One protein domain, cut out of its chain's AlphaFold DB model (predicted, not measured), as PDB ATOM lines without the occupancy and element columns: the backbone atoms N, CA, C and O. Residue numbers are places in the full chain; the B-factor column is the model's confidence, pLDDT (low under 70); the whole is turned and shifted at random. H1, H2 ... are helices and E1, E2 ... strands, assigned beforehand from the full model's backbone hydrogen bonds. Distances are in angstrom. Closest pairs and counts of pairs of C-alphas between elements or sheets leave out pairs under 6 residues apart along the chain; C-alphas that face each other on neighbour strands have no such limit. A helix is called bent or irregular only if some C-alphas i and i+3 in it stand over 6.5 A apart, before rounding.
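What this domain is: This is residues 29 to 88 of the 155 residues of the protein "Cysteine-rich motor neuron 1 protein (inferred by orthology to a human protein)" of Anisakis simplex (UniProt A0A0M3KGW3). A long, thin rod: two small two-stranded hairpins, E1-E2 and E3-E4, lie one beyond the other along its length, with the short helix H1 between them. The long E1 to E2 loop makes one end. The 60 printed residues run E1, E2, H1, E3, E4, both sheets antiparallel, class mixed, with 25 residues in named elements. The whole is extended, radius of gyration of the C-alphas 17.7 A, spanning 60 by 15 by 13 A.

How they stand to each other: E1, residues 29 to 31, and E2, residues 46 to 49, form an antiparallel hairpin; N 29 and O 48 are 2.8 A apart. H1, residues 51 to 57, is only just irregular, C-alphas 53 and 56 being 6.8 A apart; 0 of 3 O i to N i+4 pairs and 2 of 4 O i to N i+3 pairs are within hydrogen-bond range. E3, residues 66 to 71, and E4, residues 83 to 87, form an antiparallel hairpin; N 68 and O 85 are 2.8 A apart. E2 and E4 are apart.

Where its parts are: E1 begins at C-alpha 29 (53.248, 30.347, -38.261). E3 is 15.3 A long; E4, 12.9 A, ends at C-alpha 87 (40.065, 4.711, -49.537).

The domain as a whole: The farthest C-alphas, Gly 38 and Gly 64, are 60.6 A apart. Links E1 to E2 and E3 to E4 are long. The printed part has no cut; no printed residue is under 70 in pLDDT.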
ATOM      1  N   ILE A  29      52.109  29.432 -38.278       92.12
ATOM      2  CA  ILE A  29      53.248  30.347 -38.261       92.12
ATOM      3  C   ILE A  29      53.160  31.298 -37.072       92.12
ATOM      4  O   ILE A  29      52.084  31.751 -36.683       92.12
ATOM      5  N   LEU A  30      54.320  31.595 -36.485       91.00
ATOM      6  CA  LEU A  30      54.430  32.566 -35.410       91.00
ATOM      7  C   LEU A  30      54.410  33.980 -35.998       91.00
ATOM      8  O   LEU A  30      55.322  34.367 -36.728       91.00
ATOM      9  N   VAL A  31      53.390  34.756 -35.650       89.62
ATOM     10  CA  VAL A  31      53.228  36.145 -36.084       89.62
ATOM     11  C   VAL A  31      53.443  37.062 -34.890       89.62
ATOM     12  O   VAL A  31      52.803  36.912 -33.849       89.62
ATOM     13  N   THR A  32      54.352  38.028 -35.036       86.44
ATOM     14  CA  THR A  32      54.542  39.095 -34.045       86.44
ATOM     15  C   THR A  32      53.821  40.350 -34.534       86.44
ATOM     16  O   THR A  32      54.236  40.917 -35.548       86.44
ATOM     17  N   PRO A  33      52.730  40.776 -33.875       84.25
ATOM     18  CA  PRO A  33      51.988  41.961 -34.287       84.25
ATOM     19  C   PRO A  33      52.799  43.236 -34.040       84.25
ATOM     20  O   PRO A  33      53.636  43.301 -33.139       84.25
ATOM     21  N   LEU A  34      52.538  44.274 -34.835       83.50
ATOM     22  CA  LEU A  34      53.115  45.591 -34.571       83.50
ATOM     23  C   LEU A  34      52.505  46.198 -33.296       83.50
ATOM     24  O   LEU A  34      51.335  45.941 -32.996       83.50
ATOM     25  N   PRO A  35      53.267  47.035 -32.568       83.12
ATOM     26  CA  PRO A  35      52.723  47.793 -31.454       83.12
ATOM     27  C   PRO A  35      51.572  48.701 -31.927       83.12
ATOM     28  O   PRO A  35      51.692  49.340 -32.982       83.12
ATOM     29  N   PRO A  36      50.465  48.787 -31.168       83.94
ATOM     30  CA  PRO A  36      49.397  49.742 -31.434       83.94
ATOM     31  C   PRO A  36      49.908  51.193 -31.458       83.94
ATOM     32  O   PRO A  36      50.895  51.520 -30.791       83.94
ATOM     33  N   PRO A  37      49.238  52.112 -32.178       82.19
ATOM     34  CA  PRO A  37      49.619  53.522 -32.185       82.19
ATOM     35  C   PRO A  37      49.654  54.116 -30.769       82.19
ATOM     36  O   PRO A  37      48.648  54.126 -30.068       82.19
ATOM     37  N   GLY A  38      50.808  54.652 -30.365       79.00
ATOM     38  CA  GLY A  38      51.007  55.245 -29.035       79.00
ATOM     39  C   GLY A  38      51.550  54.279 -27.977       79.00
ATOM     40  O   GLY A  38      51.990  54.743 -26.926       79.00
ATOM     41  N   GLU A  39      51.600  52.980 -28.270       81.38
ATOM     42  CA  GLU A  39      52.281  51.980 -27.451       81.38
ATOM     43  C   GLU A  39      53.692  51.703 -27.978       81.38
ATOM     44  O   GLU A  39      53.976  51.801 -29.171       81.38
ATOM     45  N   CYS A  40      54.603  51.367 -27.067       83.12
ATOM     46  CA  CYS A  40      56.002  51.098 -27.399       83.12
ATOM     47  C   CYS A  40      56.306  49.606 -27.557       83.12
ATOM     48  O   CYS A  40      57.322  49.248 -28.148       83.12
ATOM     49  N   CYS A  41      55.453  48.744 -27.000       83.31
ATOM     50  CA  CYS A  41      55.680  47.310 -26.918       83.31
ATOM     51  C   CYS A  41      54.736  46.571 -27.855       83.31
ATOM     52  O   CYS A  41      53.537  46.834 -27.874       83.31
ATOM     53  N   ALA A  42      55.291  45.646 -28.635       83.12
ATOM     54  CA  ALA A  42      54.487  44.724 -29.415       83.12
ATOM     55  C   ALA A  42      53.737  43.767 -28.468       83.12
ATOM     56  O   ALA A  42      54.329  43.310 -27.483       83.12
ATOM     57  N   PRO A  43      52.471  43.435 -28.760       84.25
ATOM     58  CA  PRO A  43      51.785  42.336 -28.093       84.25
ATOM     59  C   PRO A  43      52.562  41.014 -28.246       84.25
ATOM     60  O   PRO A  43      53.363  40.874 -29.179       84.25
ATOM     61  N   PRO A  44      52.324  40.021 -27.368       84.56
ATOM     62  CA  PRO A  44      52.974  38.722 -27.481       84.56
ATOM     63  C   PRO A  44      52.669  38.072 -28.832       84.56
ATOM     64  O   PRO A  44      51.572  38.212 -29.382       84.56
ATOM     65  N   ALA A  45      53.663  37.356 -29.359       86.31
ATOM     66  CA  ALA A  45      53.532  36.640 -30.616       86.31
ATOM     67  C   ALA A  45      52.460  35.545 -30.513       86.31
ATOM     68  O   ALA A  45      52.337  34.873 -29.487       86.31
ATOM     69  N   GLN A  46      51.697  35.367 -31.587       89.25
ATOM     70  CA  GLN A  46      50.582  34.422 -31.661       89.25
ATOM     71  C   GLN A  46      50.772  33.482 -32.849       89.25
ATOM     72  O   GLN A  46      51.363  33.856 -33.863       89.25
ATOM     73  N   CYS A  47      50.284  32.251 -32.716       92.19
ATOM     74  CA  CYS A  47      50.242  31.321 -33.834       92.19
ATOM     75  C   CYS A  47      49.026  31.623 -34.698       92.19
ATOM     76  O   CYS A  47      47.913  31.736 -34.191       92.19
ATOM     77  N   HIS A  48      49.250  31.725 -35.999       93.50
ATOM     78  CA  HIS A  48      48.198  31.849 -36.993       93.50
ATOM     79  C   HIS A  48      48.296  30.687 -37.969       93.50
ATOM     80  O   HIS A  48      49.399  30.223 -38.264       93.50
ATOM     81  N   CYS A  49      47.149  30.249 -38.480       95.00
ATOM     82  CA  CYS A  49      47.114  29.240 -39.525       95.00
ATOM     83  C   CYS A  49      47.896  29.683 -40.759       95.00
ATOM     84  O   CYS A  49      47.729  30.806 -41.241       95.00
ATOM     85  N   ASP A  50      48.715  28.774 -41.281       93.19
ATOM     86  CA  ASP A  50      49.462  28.954 -42.515       93.19
ATOM     87  C   ASP A  50      49.044  27.882 -43.523       93.19
ATOM     88  O   ASP A  50      49.564  26.769 -43.549       93.19
ATOM     89  N   ILE A  51      48.096  28.244 -44.387       89.12
ATOM     90  CA  ILE A  51      47.509  27.337 -45.383       89.12
ATOM     91  C   ILE A  51      48.579  26.816 -46.361       89.12
ATOM     92  O   ILE A  51      48.435  25.734 -46.925       89.12
ATOM     93  N   GLN A  52      49.692  27.540 -46.542       91.12
ATOM     94  CA  GLN A  52      50.796  27.079 -47.394       91.12
ATOM     95  C   GLN A  52      51.496  25.842 -46.819       91.12
ATOM     96  O   GLN A  52      52.102  25.076 -47.564       91.12
ATOM     97  N   LYS A  53      51.383  25.612 -45.508       91.69
ATOM     98  CA  LYS A  53      51.919  24.427 -44.837       91.69
ATOM     99  C   LYS A  53      50.966  23.235 -44.858       91.69
ATOM    100  O   LYS A  53      51.314  22.200 -44.307       91.69
ATOM    101  N   CYS A  54      49.801  23.353 -45.498       91.50
ATOM    102  CA  CYS A  54      48.840  22.257 -45.599       91.50
ATOM    103  C   CYS A  54      49.151  21.244 -46.705       91.50
ATOM    104  O   CYS A  54      48.653  20.124 -46.643       91.50
ATOM    105  N   ASP A  55      49.985  21.594 -47.685       90.75
ATOM    106  CA  ASP A  55      50.329  20.709 -48.807       90.75
ATOM    107  C   ASP A  55      50.885  19.332 -48.365       90.75
ATOM    108  O   ASP A  55      50.382  18.311 -48.839       90.75
ATOM    109  N   PRO A  56      51.798  19.239 -47.374       89.44
ATOM    110  CA  PRO A  56      52.313  17.955 -46.889       89.44
ATOM    111  C   PRO A  56      51.278  17.073 -46.176       89.44
ATOM    112  O   PRO A  56      51.495  15.870 -46.045       89.44
ATOM    113  N   PHE A  57      50.164  17.645 -45.703       87.44
ATOM    114  CA  PHE A  57      49.092  16.893 -45.036       87.44
ATOM    115  C   PHE A  57      48.174  16.177 -46.031       87.44
ATOM    116  O   PHE A  57      47.333  15.368 -45.636       87.44
ATOM    117  N   VAL A  58      48.334  16.451 -47.327       90.50
ATOM    118  CA  VAL A  58      47.556  15.825 -48.386       90.50
ATOM    119  C   VAL A  58      48.270  14.545 -48.853       90.50
ATOM    120  O   VAL A  58      49.314  14.620 -49.501       90.50
ATOM    121  N   PRO A  59      47.721  13.346 -48.584       92.25
ATOM    122  CA  PRO A  59      48.356  12.094 -48.961       92.25
ATOM    123  C   PRO A  59      48.295  11.866 -50.475       92.25
ATOM    124  O   PRO A  59      47.315  12.205 -51.153       92.25
ATOM    125  N   ILE A  60      49.338  11.217 -50.993       93.38
ATOM    126  CA  ILE A  60      49.381  10.687 -52.357       93.38
ATOM    127  C   ILE A  60      48.836   9.257 -52.317       93.38
ATOM    128  O   ILE A  60      49.417   8.387 -51.672       93.38
ATOM    129  N   CYS A  61      47.721   9.013 -53.004       92.88
ATOM    130  CA  CYS A  61      47.080   7.699 -53.023       92.88
ATOM    131  C   CYS A  61      47.661   6.782 -54.106       92.88
ATOM    132  O   CYS A  61      47.941   7.215 -55.225       92.88
ATOM    133  N   GLU A  62      47.815   5.497 -53.779       92.56
ATOM    134  CA  GLU A  62      48.209   4.465 -54.740       92.56
ATOM    135  C   GLU A  62      47.131   4.234 -55.811       92.56
ATOM    136  O   GLU A  62      45.962   4.599 -55.662       92.56
ATOM    137  N   LYS A  63      47.514   3.584 -56.916       86.69
ATOM    138  CA  LYS A  63      46.606   3.315 -58.036       86.69
ATOM    139  C   LYS A  63      45.403   2.477 -57.581       86.69
ATOM    140  O   LYS A  63      45.567   1.354 -57.116       86.69
ATOM    141  N   GLY A  64      44.196   2.998 -57.801       83.38
ATOM    142  CA  GLY A  64      42.938   2.342 -57.419       83.38
ATOM    143  C   GLY A  64      42.401   2.748 -56.043       83.38
ATOM    144  O   GLY A  64      41.351   2.249 -55.644       83.38
ATOM    145  N   LEU A  65      43.086   3.649 -55.335       90.62
ATOM    146  CA  LEU A  65      42.561   4.347 -54.165       90.62
ATOM    147  C   LEU A  65      42.199   5.785 -54.538       90.62
ATOM    148  O   LEU A  65      42.866   6.417 -55.357       90.62
ATOM    149  N   GLU A  66      41.159   6.304 -53.904       90.00
ATOM    150  CA  GLU A  66      40.709   7.682 -54.042       90.00
ATOM    151  C   GLU A  66      40.916   8.438 -52.734       90.00
ATOM    152  O   GLU A  66      40.810   7.878 -51.639       90.00
ATOM    153  N   ARG A  67      41.230   9.729 -52.855       92.56
ATOM    154  CA  ARG A  67      41.413  10.616 -51.710       92.56
ATOM    155  C   ARG A  67      40.050  11.079 -51.206       92.56
ATOM    156  O   ARG A  67      39.324  11.754 -51.928       92.56
ATOM    157  N   VAL A  68      39.743  10.758 -49.958       92.56
ATOM    158  CA  VAL A  68      38.482  11.090 -49.293       92.56
ATOM    159  C   VAL A  68      38.763  12.047 -48.145       92.56
ATOM    160  O   VAL A  68      39.649  11.798 -47.330       92.56
ATOM    161  N   LEU A  69      38.017  13.151 -48.085       93.44
ATOM    162  CA  LEU A  69      38.063  14.090 -46.965       93.44
ATOM    163  C   LEU A  69      37.469  13.417 -45.724       93.44
ATOM    164  O   LEU A  69      36.314  12.992 -45.749       93.44
ATOM    165  N   VAL A  70      38.255  13.311 -44.654       93.19
ATOM    166  CA  VAL A  70      37.811  12.704 -43.387       93.19
ATOM    167  C   VAL A  70      37.561  13.730 -42.297       93.19
ATOM    168  O   VAL A  70      36.726  13.499 -41.424       93.19
ATOM    169  N   LYS A  71      38.256  14.867 -42.351       92.75
ATOM    170  CA  LYS A  71      38.061  15.963 -41.409       92.75
ATOM    171  C   LYS A  71      38.355  17.289 -42.090       92.75
ATOM    172  O   LYS A  71      39.425  17.448 -42.670       92.75
ATOM    173  N   GLU A  72      37.424  18.224 -41.976       95.12
ATOM    174  CA  GLU A  72      37.641  19.606 -42.394       95.12
ATOM    175  C   GLU A  72      38.613  20.307 -41.441       95.12
ATOM    176  O   GLU A  72      38.573  20.125 -40.217       95.12
ATOM    177  N   GLY A  73      39.496  21.105 -42.026       93.44
ATOM    178  CA  GLY A  73      40.314  22.069 -41.325       93.44
ATOM    179  C   GLY A  73      39.456  23.175 -40.713       93.44
ATOM    180  O   GLY A  73      38.300  23.410 -41.060       93.44
ATOM    181  N   THR A  74      40.049  23.873 -39.764       92.69
ATOM    182  CA  THR A  74      39.462  24.967 -38.998       92.69
ATOM    183  C   THR A  74      40.387  26.176 -39.075       92.69
ATOM    184  O   THR A  74      41.486  26.104 -39.610       92.69
ATOM    185  N   SER A  75      39.981  27.311 -38.516       89.75
ATOM    186  CA  SER A  75      40.871  28.470 -38.376       89.75
ATOM    187  C   SER A  75      41.758  28.408 -37.125       89.75
ATOM    188  O   SER A  75      42.358  29.420 -36.759       89.75
ATOM    189  N   GLU A  76      41.799  27.269 -36.429       92.81
ATOM    190  CA  GLU A  76      42.547  27.104 -35.184       92.81
ATOM    191  C   GLU A  76      43.947  26.525 -35.448       92.81
ATOM    192  O   GLU A  76      44.062  25.501 -36.127       92.81
ATOM    193  N   PRO A  77      45.016  27.132 -34.896       92.19
ATOM    194  CA  PRO A  77      46.372  26.599 -34.993       92.19
ATOM    195  C   PRO A  77      46.467  25.136 -34.541       92.19
ATOM    196  O   PRO A  77      46.054  24.801 -33.431       92.19
ATOM    197  N   GLY A  78      47.049  24.269 -35.370       91.19
ATOM    198  CA  GLY A  78      47.116  22.816 -35.162       91.19
ATOM    199  C   GLY A  78      45.971  22.036 -35.814       91.19
ATOM    200  O   GLY A  78      46.012  20.802 -35.869       91.19
ATOM    201  N   HIS A  79      44.954  22.737 -36.309       94.31
ATOM    202  CA  HIS A  79      43.818  22.181 -37.033       94.31
ATOM    203  C   HIS A  79      43.513  22.975 -38.305       94.31
ATOM    204  O   HIS A  79      42.375  22.962 -38.757       94.31
ATOM    205  N   CYS A  80      44.497  23.653 -38.885       94.00
ATOM    206  CA  CYS A  80      44.347  24.535 -40.039       94.00
ATOM    207  C   CYS A  80      44.055  23.791 -41.343       94.00
ATOM    208  O   CYS A  80      43.435  24.337 -42.253       94.00
ATOM    209  N   CYS A  81      44.530  22.552 -41.443       94.44
ATOM    210  CA  CYS A  81      44.517  21.778 -42.674       94.44
ATOM    211  C   CYS A  81      43.445  20.691 -42.653       94.44
ATOM    212  O   CYS A  81      43.247  20.013 -41.641       94.44
ATOM    213  N   ASP A  82      42.810  20.489 -43.806       94.69
ATOM    214  CA  ASP A  82      41.962  19.332 -44.066       94.69
ATOM    215  C   ASP A  82      42.763  18.034 -43.923       94.69
ATOM    216  O   ASP A  82      43.919  17.940 -44.343       94.69
ATOM    217  N   GLN A  83      42.126  17.005 -43.373       93.00
ATOM    218  CA  GLN A  83      42.693  15.665 -43.293       93.00
ATOM    219  C   GLN A  83      42.008  14.770 -44.311       93.00
ATOM    220  O   GLN A  83      40.777  14.676 -44.364       93.00
ATOM    221  N   PHE A  84      42.823  14.071 -45.090       93.81
ATOM    222  CA  PHE A  84      42.356  13.145 -46.104       93.81
ATOM    223  C   PHE A  84      42.885  11.741 -45.844       93.81
ATOM    224  O   PHE A  84      43.986  11.556 -45.333       93.81
ATOM    225  N   GLU A  85      42.126  10.750 -46.292       93.81
ATOM    226  CA  GLU A  85      42.533   9.350 -46.305       93.81
ATOM    227  C   GLU A  85      42.380   8.764 -47.705       93.81
ATOM    228  O   GLU A  85      41.481   9.132 -48.460       93.81
ATOM    229  N   CYS A  86      43.240   7.810 -48.045       93.94
ATOM    230  CA  CYS A  86      43.115   7.040 -49.275       93.94
ATOM    231  C   CYS A  86      42.212   5.832 -49.028       93.94
ATOM    232  O   CYS A  86      42.568   4.930 -48.268       93.94
ATOM    233  N   ARG A  87      41.044   5.797 -49.671       90.44
ATOM    234  CA  ARG A  87      40.065   4.711 -49.537       90.44
ATOM    235  C   ARG A  87      39.771   4.083 -50.889       90.44
ATOM    236  O   ARG A  87      39.981   4.692 -51.932       90.44
ATOM    237  N   ARG A  88      39.307   2.833 -50.880       86.19
ATOM    238  CA  ARG A  88      38.818   2.205 -52.111       86.19
ATOM    239  C   ARG A  88      37.506   2.883 -52.507       86.19
ATOM    240  O   ARG A  88      36.661   3.037 -51.624       86.19
TER     241      ARG A  88